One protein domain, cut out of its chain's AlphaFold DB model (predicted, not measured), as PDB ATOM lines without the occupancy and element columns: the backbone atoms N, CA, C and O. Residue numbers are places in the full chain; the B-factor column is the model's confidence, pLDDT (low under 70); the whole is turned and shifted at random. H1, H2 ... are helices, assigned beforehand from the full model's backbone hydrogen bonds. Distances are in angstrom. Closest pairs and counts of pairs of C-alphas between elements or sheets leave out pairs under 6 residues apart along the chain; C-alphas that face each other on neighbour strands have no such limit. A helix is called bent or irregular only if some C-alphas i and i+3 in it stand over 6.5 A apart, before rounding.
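What this domain is: This is residues 55 to 157 of the 166 residues of the protein "Hypothetical protein" of Prymnesium polylepis (UniProt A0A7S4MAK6). Look first for the long helix H4, which makes an L with the helical hairpin of H5 and H6 set across its last end; H1 slants from H6 to H4, closing a rough triangle. Along the first half of H4, H2 folds back beside it at a small angle, and residues 86 to 91 stick out at the far end. The 103 printed residues hold six named helices, H1 to H6 in chain order, and no named strand: the class is all helix. The whole is loose, with a radius of gyration of the C-alphas of 17.7 A, and spans 51 by 29 by 20 A.

Where its parts are: Find C-alpha 97 at (-47.714, -2.973, 27.331); from there H4, residues 97 to 120, runs 34.5 A to C-alpha 120 at (-34.556, 0.908, -4.292). H5 is residues 122 to 134, 18.2 A, and H6 residues 139 to 155, 24.0 A, ending at (-29.292, -7.199, -7.394). H6 is irregular: C-alphas 141 and 144 are 7.7 A apart. Earlier come H1, residues 55 to 68, 19.9 A; H2, residues 71 to 86, 22.0 A; and H3, residues 92 to 95, 5.2 A.

How they stand to each other: H4 touches H2 at a shallow tilt of 27 degrees, opposite ways, closest at the C-alphas of Phe 103 and Pro 73, 4.9 A. H1 touches H4 with residues 67 to 68 alone, C-alphas 68 and 110 being closest at 5.4 A. H1 also touches H6, C-alphas 56 and 143 being closest at 5.7 A. The hairpin H5 and H6 touches at 9 degrees, closest C-alphas 124 and 149, 4.9 A. H3 touches H2, C-alphas 92 and 84 being closest at 4.7 A. In H1, H2, H4 and H5 every O i to N i+4 pair is within hydrogen-bond range, in H6 10 of 13; H3 is too short for one.

The domain as a whole: The C-alphas farthest apart, of Ala 90 and Gly 155, are 52.5 A apart. The printed part has no cut, and its links between helices are tight. Look for pLDDT under 70 at residues 55 to 56, 59, 63, 66 to 67 and 88 to 93.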
ATOM      1  N   HIS A  55     -44.829 -21.989  -5.500       69.50
ATOM      2  CA  HIS A  55     -43.676 -21.145  -5.804       69.50
ATOM      3  C   HIS A  55     -43.935 -19.677  -5.452       69.50
ATOM      4  O   HIS A  55     -43.089 -19.028  -4.843       69.50
ATOM      5  N   PHE A  56     -45.119 -19.167  -5.797       66.00
ATOM      6  CA  PHE A  56     -45.543 -17.816  -5.438       66.00
ATOM      7  C   PHE A  56     -45.581 -17.619  -3.922       66.00
ATOM      8  O   PHE A  56     -45.005 -16.657  -3.415       66.00
ATOM      9  N   GLN A  57     -46.180 -18.572  -3.199       73.88
ATOM     10  CA  GLN A  57     -46.273 -18.498  -1.745       73.88
ATOM     11  C   GLN A  57     -44.886 -18.493  -1.094       73.88
ATOM     12  O   GLN A  57     -44.613 -17.642  -0.258       73.88
ATOM     13  N   ARG A  58     -43.963 -19.340  -1.572       73.50
ATOM     14  CA  ARG A  58     -42.573 -19.348  -1.094       73.50
ATOM     15  C   ARG A  58     -41.843 -18.024  -1.359       73.50
ATOM     16  O   ARG A  58     -41.061 -17.604  -0.517       73.50
ATOM     17  N   MET A  59     -42.091 -17.354  -2.490       67.38
ATOM     18  CA  MET A  59     -41.501 -16.033  -2.762       67.38
ATOM     19  C   MET A  59     -42.057 -14.945  -1.837       67.38
ATOM     20  O   MET A  59     -41.296 -14.077  -1.416       67.38
ATOM     21  N   LEU A  60     -43.354 -14.985  -1.512       72.81
ATOM     22  CA  LEU A  60     -43.946 -14.086  -0.518       72.81
ATOM     23  C   LEU A  60     -43.381 -14.348   0.880       72.81
ATOM     24  O   LEU A  60     -42.998 -13.395   1.553       72.81
ATOM     25  N   ASP A  61     -43.276 -15.616   1.281       75.38
ATOM     26  CA  ASP A  61     -42.735 -16.015   2.582       75.38
ATOM     27  C   ASP A  61     -41.261 -15.588   2.720       75.38
ATOM     28  O   ASP A  61     -40.874 -14.990   3.724       75.38
ATOM     29  N   ASP A  62     -40.440 -15.808   1.686       73.25
ATOM     30  CA  ASP A  62     -39.043 -15.355   1.663       73.25
ATOM     31  C   ASP A  62     -38.937 -13.822   1.722       73.25
ATOM     32  O   ASP A  62     -38.048 -13.288   2.397       73.25
ATOM     33  N   LEU A  63     -39.833 -13.098   1.038       66.50
ATOM     34  CA  LEU A  63     -39.895 -11.636   1.105       66.50
ATOM     35  C   LEU A  63     -40.259 -11.175   2.523       66.50
ATOM     36  O   LEU A  63     -39.632 -10.249   3.041       66.50
ATOM     37  N   ASP A  64     -41.227 -11.831   3.166       75.88
ATOM     38  CA  ASP A  64     -41.713 -11.471   4.498       75.88
ATOM     39  C   ASP A  64     -40.662 -11.723   5.587       75.88
ATOM     40  O   ASP A  64     -40.328 -10.808   6.348       75.88
ATOM     41  N   VAL A  65     -40.033 -12.906   5.579       77.69
ATOM     42  CA  VAL A  65     -38.921 -13.254   6.483       77.69
ATOM     43  C   VAL A  65     -37.793 -12.230   6.372       77.69
ATOM     44  O   VAL A  65     -37.246 -11.773   7.381       77.69
ATOM     45  N   ARG A  66     -37.453 -11.819   5.145       67.81
ATOM     46  CA  ARG A  66     -36.385 -10.839   4.898       67.81
ATOM     47  C   ARG A  66     -36.781  -9.419   5.309       67.81
ATOM     48  O   ARG A  66     -35.952  -8.681   5.847       67.81
ATOM     49  N   LEU A  67     -38.040  -9.032   5.114       66.75
ATOM     50  CA  LEU A  67     -38.577  -7.752   5.590       66.75
ATOM     51  C   LEU A  67     -38.704  -7.703   7.120       66.75
ATOM     52  O   LEU A  67     -38.701  -6.613   7.694       66.75
ATOM     53  N   GLY A  68     -38.681  -8.857   7.781       71.88
ATOM     54  CA  GLY A  68     -38.760  -9.012   9.225       71.88
ATOM     55  C   GLY A  68     -40.095  -9.633   9.603       71.88
ATOM     56  O   GLY A  68     -41.133  -8.976   9.514       71.88
ATOM     57  N   ASP A  69     -40.037 -10.883  10.052       81.06
ATOM     58  CA  ASP A  69     -41.191 -11.609  10.566       81.06
ATOM     59  C   ASP A  69     -41.604 -11.043  11.939       81.06
ATOM     60  O   ASP A  69     -40.795 -10.949  12.870       81.06
ATOM     61  N   CYS A  70     -42.868 -10.630  12.050       87.94
ATOM     62  CA  CYS A  70     -43.469 -10.143  13.291       87.94
ATOM     63  C   CYS A  70     -44.537 -11.098  13.849       87.94
ATOM     64  O   CYS A  70     -45.224 -10.725  14.808       87.94
ATOM     65  N   ASP A  71     -44.646 -12.319  13.319       88.31
ATOM     66  CA  ASP A  71     -45.601 -13.339  13.756       88.31
ATOM     67  C   ASP A  71     -45.318 -13.800  15.184       88.31
ATOM     68  O   ASP A  71     -46.244 -13.950  15.978       88.31
ATOM     69  N   GLY A  72     -44.043 -13.931  15.569       89.88
ATOM     70  CA  GLY A  72     -43.652 -14.233  16.950       89.88
ATOM     71  C   GLY A  72     -44.161 -13.184  17.955       89.88
ATOM     72  O   GLY A  72     -44.928 -13.521  18.862       89.88
ATOM     73  N   PRO A  73     -43.791 -11.895  17.803       91.00
ATOM     74  CA  PRO A  73     -44.328 -10.808  18.622       91.00
ATOM     75  C   PRO A  73     -45.861 -10.689  18.580       91.00
ATOM     76  O   PRO A  73     -46.476 -10.398  19.606       91.00
ATOM     77  N   LEU A  74     -46.488 -10.935  17.426       91.69
ATOM     78  CA  LEU A  74     -47.946 -10.932  17.284       91.69
ATOM     79  C   LEU A  74     -48.599 -12.073  18.077       91.69
ATOM     80  O   LEU A  74     -49.579 -11.848  18.788       91.69
ATOM     81  N   ALA A  75     -48.041 -13.282  18.001       92.19
ATOM     82  CA  ALA A  75     -48.502 -14.441  18.758       92.19
ATOM     83  C   ALA A  75     -48.349 -14.213  20.267       92.19
ATOM     84  O   ALA A  75     -49.281 -14.486  21.026       92.19
ATOM     85  N   ALA A  76     -47.222 -13.638  20.700       91.56
ATOM     86  CA  ALA A  76     -46.999 -13.261  22.094       91.56
ATOM     87  C   ALA A  76     -48.032 -12.228  22.578       91.56
ATOM     88  O   ALA A  76     -48.584 -12.365  23.673       91.56
ATOM     89  N   LEU A  77     -48.345 -11.223  21.752       92.31
ATOM     90  CA  LEU A  77     -49.358 -10.214  22.066       92.31
ATOM     91  C   LEU A  77     -50.764 -10.827  22.150       92.31
ATOM     92  O   LEU A  77     -51.504 -10.553  23.097       92.31
ATOM     93  N   SER A  78     -51.116 -11.694  21.199       92.81
ATOM     94  CA  SER A  78     -52.385 -12.433  21.189       92.81
ATOM     95  C   SER A  78     -52.540 -13.307  22.438       92.81
ATOM     96  O   SER A  78     -53.571 -13.253  23.115       92.81
ATOM     97  N   HIS A  79     -51.484 -14.042  22.805       93.31
ATOM     98  CA  HIS A  79     -51.447 -14.838  24.030       93.31
ATOM     99  C   HIS A  79     -51.643 -13.962  25.271       93.31
ATOM    100  O   HIS A  79     -52.509 -14.257  26.095       93.31
ATOM    101  N   CYS A  80     -50.909 -12.849  25.376       91.75
ATOM    102  CA  CYS A  80     -51.034 -11.924  26.500       91.75
ATOM    103  C   CYS A  80     -52.467 -11.387  26.643       91.75
ATOM    104  O   CYS A  80     -53.031 -11.402  27.736       91.75
ATOM    105  N   HIS A  81     -53.105 -10.983  25.538       90.69
ATOM    106  CA  HIS A  81     -54.496 -10.528  25.562       90.69
ATOM    107  C   HIS A  81     -55.479 -11.635  25.952       90.69
ATOM    108  O   HIS A  81     -56.412 -11.377  26.717       90.69
ATOM    109  N   SER A  82     -55.284 -12.855  25.445       90.94
ATOM    110  CA  SER A  82     -56.102 -14.013  25.815       90.94
ATOM    111  C   SER A  82     -56.004 -14.298  27.317       90.94
ATOM    112  O   SER A  82     -57.019 -14.450  28.000       90.94
ATOM    113  N   GLU A  83     -54.790 -14.269  27.869       89.81
ATOM    114  CA  GLU A  83     -54.541 -14.508  29.289       89.81
ATOM    115  C   GLU A  83     -55.081 -13.381  30.184       89.81
ATOM    116  O   GLU A  83     -55.719 -13.646  31.209       89.81
ATOM    117  N   ALA A  84     -54.906 -12.126  29.771       86.19
ATOM    118  CA  ALA A  84     -55.463 -10.965  30.455       86.19
ATOM    119  C   ALA A  84     -57.000 -11.016  30.515       86.19
ATOM    120  O   ALA A  84     -57.585 -10.765  31.572       86.19
ATOM    121  N   ARG A  85     -57.662 -11.409  29.413       88.00
ATOM    122  CA  ARG A  85     -59.120 -11.630  29.384       88.00
ATOM    123  C   ARG A  85     -59.529 -12.784  30.292       88.00
ATOM    124  O   ARG A  85     -60.450 -12.627  31.089       88.00
ATOM    125  N   ARG A  86     -58.829 -13.921  30.203       87.00
ATOM    126  CA  ARG A  86     -59.114 -15.124  31.002       87.00
ATOM    127  C   ARG A  86     -59.043 -14.850  32.502       87.00
ATOM    128  O   ARG A  86     -59.807 -15.427  33.266       87.00
ATOM    129  N   THR A  87     -58.121 -13.994  32.925       84.88
ATOM    130  CA  THR A  87     -57.863 -13.737  34.347       84.88
ATOM    131  C   THR A  87     -58.684 -12.587  34.936       84.88
ATOM    132  O   THR A  87     -58.562 -12.341  36.134       84.88
ATOM    133  N   ALA A  88     -59.521 -11.902  34.138       66.19
ATOM    134  CA  ALA A  88     -60.402 -10.802  34.559       66.19
ATOM    135  C   ALA A  88     -59.714  -9.727  35.430       66.19
ATOM    136  O   ALA A  88     -60.356  -9.053  36.239       66.19
ATOM    137  N   ARG A  89     -58.392  -9.551  35.286       62.75
ATOM    138  CA  ARG A  89     -57.648  -8.546  36.046       62.75
ATOM    139  C   ARG A  89     -57.970  -7.167  35.479       62.75
ATOM    140  O   ARG A  89     -57.648  -6.872  34.326       62.75
ATOM    141  N   ALA A  90     -58.575  -6.311  36.302       49.34
ATOM    142  CA  ALA A  90     -58.670  -4.879  36.040       49.34
ATOM    143  C   ALA A  90     -57.243  -4.337  35.828       49.34
ATOM    144  O   ALA A  90     -56.464  -4.245  36.772       49.34
ATOM    145  N   GLY A  91     -56.862  -4.088  34.570       58.97
ATOM    146  CA  GLY A  91     -55.487  -3.738  34.186       58.97
ATOM    147  C   GLY A  91     -54.856  -4.595  33.082       58.97
ATOM    148  O   GLY A  91     -53.687  -4.379  32.777       58.97
ATOM    149  N   GLY A  92     -55.599  -5.518  32.459       58.97
ATOM    150  CA  GLY A  92     -55.111  -6.390  31.378       58.97
ATOM    151  C   GLY A  92     -54.417  -5.692  30.193       58.97
ATOM    152  O   GLY A  92     -53.511  -6.256  29.585       58.97
ATOM    153  N   GLU A  93     -54.782  -4.444  29.884       62.12
ATOM    154  CA  GLU A  93     -54.058  -3.632  28.890       62.12
ATOM    155  C   GLU A  93     -52.682  -3.176  29.390       62.12
ATOM    156  O   GLU A  93     -51.720  -3.186  28.630       62.12
ATOM    157  N   ASN A  94     -52.552  -2.829  30.675       71.06
ATOM    158  CA  ASN A  94     -51.268  -2.436  31.254       71.06
ATOM    159  C   ASN A  94     -50.301  -3.621  31.354       71.06
ATOM    160  O   ASN A  94     -49.103  -3.420  31.173       71.06
ATOM    161  N   SER A  95     -50.800  -4.840  31.596       78.94
ATOM    162  CA  SER A  95     -49.953  -6.039  31.685       78.94
ATOM    163  C   SER A  95     -49.346  -6.465  30.349       78.94
ATOM    164  O   SER A  95     -48.321  -7.134  30.345       78.94
ATOM    165  N   CYS A  96     -49.943  -6.063  29.222       89.75
ATOM    166  CA  CYS A  96     -49.438  -6.402  27.891       89.75
ATOM    167  C   CYS A  96     -48.633  -5.275  27.230       89.75
ATOM    168  O   CYS A  96     -48.195  -5.447  26.096       89.75
ATOM    169  N   LYS A  97     -48.403  -4.141  27.913       90.50
ATOM    170  CA  LYS A  97     -47.714  -2.973  27.331       90.50
ATOM    171  C   LYS A  97     -46.320  -3.283  26.800       90.50
ATOM    172  O   LYS A  97     -45.959  -2.788  25.738       90.50
ATOM    173  N   GLU A  98     -45.545  -4.092  27.515       90.69
ATOM    174  CA  GLU A  98     -44.189  -4.456  27.088       90.69
ATOM    175  C   GLU A  98     -44.222  -5.321  25.822       90.69
ATOM    176  O   GLU A  98     -43.561  -4.999  24.838       90.69
ATOM    177  N   VAL A  99     -45.081  -6.346  25.795       91.12
ATOM    178  CA  VAL A  99     -45.273  -7.223  24.626       91.12
ATOM    179  C   VAL A  99     -45.809  -6.436  23.425       91.12
ATOM    180  O   VAL A  99     -45.367  -6.618  22.289       91.12
ATOM    181  N   GLN A 100     -46.726  -5.505  23.680       92.88
ATOM    182  CA  GLN A 100     -47.262  -4.591  22.680       92.88
ATOM    183  C   GLN A 100     -46.167  -3.669  22.117       92.88
ATOM    184  O   GLN A 100     -46.091  -3.480  20.902       92.88
ATOM    185  N   ALA A 101     -45.291  -3.126  22.969       93.19
ATOM    186  CA  ALA A 101     -44.157  -2.313  22.536       93.19
ATOM    187  C   ALA A 101     -43.187  -3.117  21.653       93.19
ATOM    188  O   ALA A 101     -42.733  -2.599  20.633       93.19
ATOM    189  N   THR A 102     -42.929  -4.388  21.983       91.25
ATOM    190  CA  THR A 102     -42.114  -5.290  21.153       91.25
ATOM    191  C   THR A 102     -42.737  -5.516  19.776       91.25
ATOM    192  O   THR A 102     -42.043  -5.386  18.764       91.25
ATOM    193  N   PHE A 103     -44.043  -5.794  19.707       92.88
ATOM    194  CA  PHE A 103     -44.747  -5.937  18.429       92.88
ATOM    195  C   PHE A 103     -44.669  -4.655  17.589       92.88
ATOM    196  O   PHE A 103     -44.321  -4.708  16.408       92.88
ATOM    197  N   TYR A 104     -44.917  -3.487  18.190       92.69
ATOM    198  CA  TYR A 104     -44.821  -2.216  17.469       92.69
ATOM    199  C   TYR A 104     -43.400  -1.886  17.015       92.69
ATOM    200  O   TYR A 104     -43.231  -1.346  15.921       92.69
ATOM    201  N   ALA A 105     -42.380  -2.213  17.812       89.88
ATOM    202  CA  ALA A 105     -40.987  -2.050  17.415       89.88
ATOM    203  C   ALA A 105     -40.652  -2.930  16.201       89.88
ATOM    204  O   ALA A 105     -40.077  -2.430  15.234       89.88
ATOM    205  N   CYS A 106     -41.083  -4.198  16.207       89.25
ATOM    206  CA  CYS A 106     -40.934  -5.091  15.056       89.25
ATOM    207  C   CYS A 106     -41.622  -4.516  13.814       89.25
ATOM    208  O   CYS A 106     -40.992  -4.349  12.770       89.25
ATOM    209  N   ASN A 107     -42.891  -4.124  13.948       89.12
ATOM    210  CA  ASN A 107     -43.682  -3.614  12.835       89.12
ATOM    211  C   ASN A 107     -43.090  -2.313  12.261       89.12
ATOM    212  O   ASN A 107     -43.018  -2.137  11.047       89.12
ATOM    213  N   ARG A 108     -42.565  -1.423  13.114       89.75
ATOM    214  CA  ARG A 108     -41.860  -0.214  12.665       89.75
ATOM    215  C   ARG A 108     -40.597  -0.561  11.870       89.75
ATOM    216  O   ARG A 108     -40.366   0.022  10.814       89.75
ATOM    217  N   THR A 109     -39.801  -1.528  12.327       86.25
ATOM    218  CA  THR A 109     -38.627  -2.009  11.581       86.25
ATOM    219  C   THR A 109     -39.022  -2.619  10.235       86.25
ATOM    220  O   THR A 109     -38.410  -2.283   9.219       86.25
ATOM    221  N   LYS A 110     -40.081  -3.442  10.204       84.25
ATOM    222  CA  LYS A 110     -40.645  -4.007   8.969       84.25
ATOM    223  C   LYS A 110     -41.054  -2.903   7.991       84.25
ATOM    224  O   LYS A 110     -40.667  -2.939   6.826       84.25
ATOM    225  N   GLN A 111     -41.738  -1.862   8.472       84.19
ATOM    226  CA  GLN A 111     -42.103  -0.691   7.664       84.19
ATOM    227  C   GLN A 111     -40.881   0.049   7.108       84.19
ATOM    228  O   GLN A 111     -40.881   0.414   5.933       84.19
ATOM    229  N   HIS A 112     -39.827   0.250   7.906       84.00
ATOM    230  CA  HIS A 112     -38.595   0.887   7.429       84.00
ATOM    231  C   HIS A 112     -37.896   0.063   6.342       84.00
ATOM    232  O   HIS A 112     -37.473   0.624   5.331       84.00
ATOM    233  N   ARG A 113     -37.816  -1.263   6.510       82.06
ATOM    234  CA  ARG A 113     -37.249  -2.169   5.498       82.06
ATOM    235  C   ARG A 113     -38.084  -2.183   4.222       82.06
ATOM    236  O   ARG A 113     -37.529  -2.100   3.132       82.06
ATOM    237  N   HIS A 114     -39.406  -2.190   4.354       84.25
ATOM    238  CA  HIS A 114     -40.318  -2.109   3.221       84.25
ATOM    239  C   HIS A 114     -40.194  -0.774   2.471       84.25
ATOM    240  O   HIS A 114     -40.162  -0.750   1.244       84.25
ATOM    241  N   ALA A 115     -40.054   0.342   3.190       82.56
ATOM    242  CA  ALA A 115     -39.812   1.649   2.586       82.56
ATOM    243  C   ALA A 115     -38.457   1.706   1.857       82.56
ATOM    244  O   ALA A 115     -38.385   2.237   0.751       82.56
ATOM    245  N   ALA A 116     -37.401   1.125   2.436       82.88
ATOM    246  CA  ALA A 116     -36.094   1.024   1.788       82.88
ATOM    247  C   ALA A 116     -36.160   0.169   0.512       82.88
ATOM    248  O   ALA A 116     -35.692   0.598  -0.540       82.88
ATOM    249  N   MET A 117     -36.820  -0.990   0.583       86.12
ATOM    250  CA  MET A 117     -37.088  -1.854  -0.568       86.12
ATOM    251  C   MET A 117     -37.830  -1.093  -1.672       86.12
ATOM    252  O   MET A 117     -37.361  -1.055  -2.807       86.12
ATOM    253  N   ARG A 118     -38.935  -0.416  -1.334       88.38
ATOM    254  CA  ARG A 118     -39.705   0.405  -2.281       88.38
ATOM    255  C   ARG A 118     -38.896   1.559  -2.861       88.38
ATOM    256  O   ARG A 118     -39.090   1.913  -4.013       88.38
ATOM    257  N   SER A 119     -37.987   2.154  -2.092       88.44
ATOM    258  CA  SER A 119     -37.123   3.221  -2.602       88.44
ATOM    259  C   SER A 119     -36.126   2.706  -3.639       88.44
ATOM    260  O   SER A 119     -35.827   3.414  -4.596       88.44
ATOM    261  N   VAL A 120     -35.589   1.504  -3.434       86.56
ATOM    262  CA  VAL A 120     -34.556   0.908  -4.292       86.56
ATOM    263  C   VAL A 120     -35.166   0.231  -5.521       86.56
ATOM    264  O   VAL A 120     -34.635   0.349  -6.621       86.56
ATOM    265  N   CYS A 121     -36.306  -0.432  -5.339       90.25
ATOM    266  CA  CYS A 121     -37.017  -1.207  -6.351       90.25
ATOM    267  C   CYS A 121     -38.384  -0.600  -6.659       90.25
ATOM    268  O   CYS A 121     -39.383  -1.317  -6.730       90.25
ATOM    269  N   LYS A 122     -38.431   0.727  -6.818       91.69
ATOM    270  CA  LYS A 122     -39.678   1.487  -6.961       91.69
ATOM    271  C   LYS A 122     -40.559   0.975  -8.093       91.69
ATOM    272  O   LYS A 122     -41.700   0.619  -7.844       91.69
ATOM    273  N   GLU A 123     -40.019   0.877  -9.303       92.31
ATOM    274  CA  GLU A 123     -40.795   0.462 -10.480       92.31
ATOM    275  C   GLU A 123     -41.360  -0.954 -10.327       92.31
ATOM    276  O   GLU A 123     -42.537  -1.184 -10.595       92.31
ATOM    277  N   ALA A 124     -40.549  -1.894  -9.832       90.19
ATOM    278  CA  ALA A 124     -40.991  -3.264  -9.587       90.19
ATOM    279  C   ALA A 124     -42.019  -3.351  -8.445       90.19
ATOM    280  O   ALA A 124     -42.953  -4.146  -8.519       90.19
ATOM    281  N   SER A 125     -41.879  -2.513  -7.412       89.62
ATOM    282  CA  SER A 125     -42.830  -2.433  -6.297       89.62
ATOM    283  C   SER A 125     -44.172  -1.854  -6.745       89.62
ATOM    284  O   SER A 125     -45.210  -2.437  -6.453       89.62
ATOM    285  N   ASP A 126     -44.154  -0.751  -7.499       91.88
ATOM    286  CA  ASP A 126     -45.356  -0.101  -8.031       91.88
ATOM    287  C   ASP A 126     -46.086  -1.035  -9.018       91.88
ATOM    288  O   ASP A 126     -47.315  -1.132  -9.001       91.88
ATOM    289  N   ALA A 127     -45.336  -1.774  -9.846       93.44
ATOM    290  CA  ALA A 127     -45.896  -2.786 -10.737       93.44
ATOM    291  C   ALA A 127     -46.548  -3.940  -9.959       93.44
ATOM    292  O   ALA A 127     -47.627  -4.400 -10.339       93.44
ATOM    293  N   PHE A 128     -45.918  -4.401  -8.873       91.75
ATOM    294  CA  PHE A 128     -46.468  -5.456  -8.024       91.75
ATOM    295  C   PHE A 128     -47.743  -4.991  -7.312       91.75
ATOM    296  O   PHE A 128     -48.765  -5.672  -7.399       91.75
ATOM    297  N   ASP A 129     -47.725  -3.799  -6.709       91.44
ATOM    298  CA  ASP A 129     -48.894  -3.188  -6.065       91.44
ATOM    299  C   ASP A 129     -50.051  -3.012  -7.069       91.44
ATOM    300  O   ASP A 129     -51.199  -3.352  -6.771       91.44
ATOM    301  N   GLY A 130     -49.753  -2.543  -8.288       94.12
ATOM    302  CA  GLY A 130     -50.736  -2.404  -9.364       94.12
ATOM    303  C   GLY A 130     -51.305  -3.743  -9.837       94.12
ATOM    304  O   GLY A 130     -52.509  -3.855 -10.085       94.12
ATOM    305  N   CYS A 131     -50.469  -4.780  -9.915       93.69
ATOM    306  CA  CYS A 131     -50.922  -6.126 -10.244       93.69
ATOM    307  C   CYS A 131     -51.844  -6.687  -9.153       93.69
ATOM    308  O   CYS A 131     -52.939  -7.153  -9.465       93.69
ATOM    309  N   MET A 132     -51.459  -6.564  -7.879       91.75
ATOM    310  CA  MET A 132     -52.259  -7.018  -6.736       91.75
ATOM    311  C   MET A 132     -53.599  -6.275  -6.633       91.75
ATOM    312  O   MET A 132     -54.615  -6.881  -6.297       91.75
ATOM    313  N   GLN A 133     -53.636  -4.980  -6.971       93.25
ATOM    314  CA  GLN A 133     -54.891  -4.225  -7.067       93.25
ATOM    315  C   GLN A 133     -55.821  -4.775  -8.150       93.25
ATOM    316  O   GLN A 133     -57.036  -4.814  -7.961       93.25
ATOM    317  N   LYS A 134     -55.255  -5.188  -9.287       95.00
ATOM    318  CA  LYS A 134     -56.012  -5.718 -10.424       95.00
ATOM    319  C   LYS A 134     -56.466  -7.165 -10.208       95.00
ATOM    320  O   LYS A 134     -57.552  -7.523 -10.654       95.00
ATOM    321  N   HIS A 135     -55.657  -7.968  -9.523       91.00
ATOM    322  CA  HIS A 135     -55.860  -9.400  -9.295       91.00
ATOM    323  C   HIS A 135     -56.046  -9.714  -7.803       91.00
ATOM    324  O   HIS A 135     -55.445 -10.639  -7.264       91.00
ATOM    325  N   CYS A 136     -56.891  -8.943  -7.113       85.56
ATOM    326  CA  CYS A 136     -57.058  -9.037  -5.658       85.56
ATOM    327  C   CYS A 136     -57.563 -10.405  -5.159       85.56
ATOM    328  O   CYS A 136     -57.333 -10.752  -4.002       85.56
ATOM    329  N   THR A 137     -58.234 -11.180  -6.015       88.25
ATOM    330  CA  THR A 137     -58.712 -12.542  -5.724       88.25
ATOM    331  C   THR A 137     -57.814 -13.646  -6.286       88.25
ATOM    332  O   THR A 137     -58.031 -14.805  -5.958       88.25
ATOM    333  N   GLU A 138     -56.840 -13.300  -7.131       88.69
ATOM    334  CA  GLU A 138     -55.964 -14.240  -7.850       88.69
ATOM    335  C   GLU A 138     -54.505 -13.747  -7.789       88.69
ATOM    336  O   GLU A 138     -53.917 -13.378  -8.810       88.69
ATOM    337  N   PRO A 139     -53.903 -13.678  -6.590       79.50
ATOM    338  CA  PRO A 139     -52.579 -13.089  -6.405       79.50
ATOM    339  C   PRO A 139     -51.478 -13.846  -7.166       79.50
ATOM    340  O   PRO A 139     -50.478 -13.238  -7.551       79.50
ATOM    341  N   GLU A 140     -51.670 -15.136  -7.472       86.25
ATOM    342  CA  GLU A 140     -50.752 -15.898  -8.325       86.25
ATOM    343  C   GLU A 140     -50.583 -15.313  -9.737       86.25
ATOM    344  O   GLU A 140     -49.530 -15.506 -10.350       86.25
ATOM    345  N   ALA A 141     -51.555 -14.541 -10.242       88.00
ATOM    346  CA  ALA A 141     -51.439 -13.843 -11.523       88.00
ATOM    347  C   ALA A 141     -50.309 -12.792 -11.523       88.00
ATOM    348  O   ALA A 141     -49.866 -12.353 -12.583       88.00
ATOM    349  N   CYS A 142     -49.816 -12.415 -10.339       90.25
ATOM    350  CA  CYS A 142     -48.737 -11.454 -10.141       90.25
ATOM    351  C   CYS A 142     -47.366 -12.098  -9.897       90.25
ATOM    352  O   CYS A 142     -46.418 -11.385  -9.560       90.25
ATOM    353  N   ALA A 143     -47.226 -13.418 -10.076       86.25
ATOM    354  CA  ALA A 143     -45.982 -14.138  -9.797       86.25
ATOM    355  C   ALA A 143     -44.773 -13.630 -10.602       86.25
ATOM    356  O   ALA A 143     -43.688 -13.487 -10.037       86.25
ATOM    357  N   ASP A 144     -44.956 -13.284 -11.879       86.00
ATOM    358  CA  ASP A 144     -43.876 -12.748 -12.723       86.00
ATOM    359  C   ASP A 144     -43.397 -11.368 -12.238       86.00
ATOM    360  O   ASP A 144     -42.201 -11.048 -12.243       86.00
ATOM    361  N   VAL A 145     -44.336 -10.547 -11.760       88.94
ATOM    362  CA  VAL A 145     -44.046  -9.216 -11.215       88.94
ATOM    363  C   VAL A 145     -43.353  -9.333  -9.857       88.94
ATOM    364  O   VAL A 145     -42.380  -8.624  -9.596       88.94
ATOM    365  N   LEU A 146     -43.781 -10.290  -9.026       85.06
ATOM    366  CA  LEU A 146     -43.115 -10.621  -7.766       85.06
ATOM    367  C   LEU A 146     -41.676 -11.113  -7.995       85.06
ATOM    368  O   LEU A 146     -40.764 -10.675  -7.295       85.06
ATOM    369  N   GLY A 147     -41.444 -11.954  -9.007       84.06
ATOM    370  CA  GLY A 147     -40.097 -12.402  -9.384       84.06
ATOM    371  C   GLY A 147     -39.188 -11.251  -9.836       84.06
ATOM    372  O   GLY A 147     -38.001 -11.210  -9.494       84.06
ATOM    373  N   SER A 148     -39.751 -10.265 -10.538       87.62
ATOM    374  CA  SER A 148     -39.033  -9.047 -10.941       87.62
ATOM    375  C   SER A 148     -38.647  -8.181  -9.735       87.62
ATOM    376  O   SER A 148     -37.519  -7.684  -9.659       87.62
ATOM    377  N   LEU A 149     -39.550  -8.047  -8.756       86.00
ATOM    378  CA  LEU A 149     -39.269  -7.371  -7.488       86.00
ATOM    379  C   LEU A 149     -38.168  -8.092  -6.699       86.00
ATOM    380  O   LEU A 149     -37.212  -7.447  -6.270       86.00
ATOM    381  N   ALA A 150     -38.250  -9.420  -6.569       83.44
ATOM    382  CA  ALA A 150     -37.233 -10.223  -5.891       83.44
ATOM    383  C   ALA A 150     -35.846 -10.049  -6.534       83.44
ATOM    384  O   ALA A 150     -34.876  -9.758  -5.832       83.44
ATOM    385  N   THR A 151     -35.771 -10.119  -7.867       85.75
ATOM    386  CA  THR A 151     -34.522  -9.932  -8.628       85.75
ATOM    387  C   THR A 151     -33.924  -8.541  -8.407       85.75
ATOM    388  O   THR A 151     -32.716  -8.408  -8.215       85.75
ATOM    389  N   CYS A 152     -34.758  -7.495  -8.392       86.56
ATOM    390  CA  CYS A 152     -34.293  -6.143  -8.093       86.56
ATOM    391  C   CYS A 152     -33.713  -6.046  -6.672       86.56
ATOM    392  O   CYS A 152     -32.620  -5.510  -6.476       86.56
ATOM    393  N   CYS A 153     -34.413  -6.602  -5.680       82.75
ATOM    394  CA  CYS A 153     -33.979  -6.564  -4.286       82.75
ATOM    395  C   CYS A 153     -32.679  -7.353  -4.054       82.75
ATOM    396  O   CYS A 153     -31.838  -6.929  -3.253       82.75
ATOM    397  N   GLU A 154     -32.487  -8.469  -4.765       82.44
ATOM    398  CA  GLU A 154     -31.235  -9.233  -4.763       82.44
ATOM    399  C   GLU A 154     -30.092  -8.471  -5.436       82.44
ATOM    400  O   GLU A 154     -29.030  -8.316  -4.829       82.44
ATOM    401  N   GLY A 155     -30.313  -7.935  -6.641       81.31
ATOM    402  CA  GLY A 155     -29.292  -7.199  -7.394       81.31
ATOM    403  C   GLY A 155     -28.780  -5.952  -6.671       81.31
ATOM    404  O   GLY A 155     -27.610  -5.598  -6.798       81.31
ATOM    405  N   GLN A 156     -29.634  -5.323  -5.864       77.38
ATOM    406  CA  GLN A 156     -29.306  -4.111  -5.114       77.38
ATOM    407  C   GLN A 156     -28.823  -4.389  -3.683       77.38
ATOM    408  O   GLN A 156     -28.543  -3.457  -2.929       77.38
ATOM    409  N   GLY A 157     -28.744  -5.661  -3.278       70.88
ATOM    410  CA  GLY A 157     -28.290  -6.042  -1.942       70.88
ATOM    411  C   GLY A 157     -29.224  -5.591  -0.814       70.88
ATOM    412  O   GLY A 157     -28.794  -5.533   0.337       70.88
TER     413      GLY A 157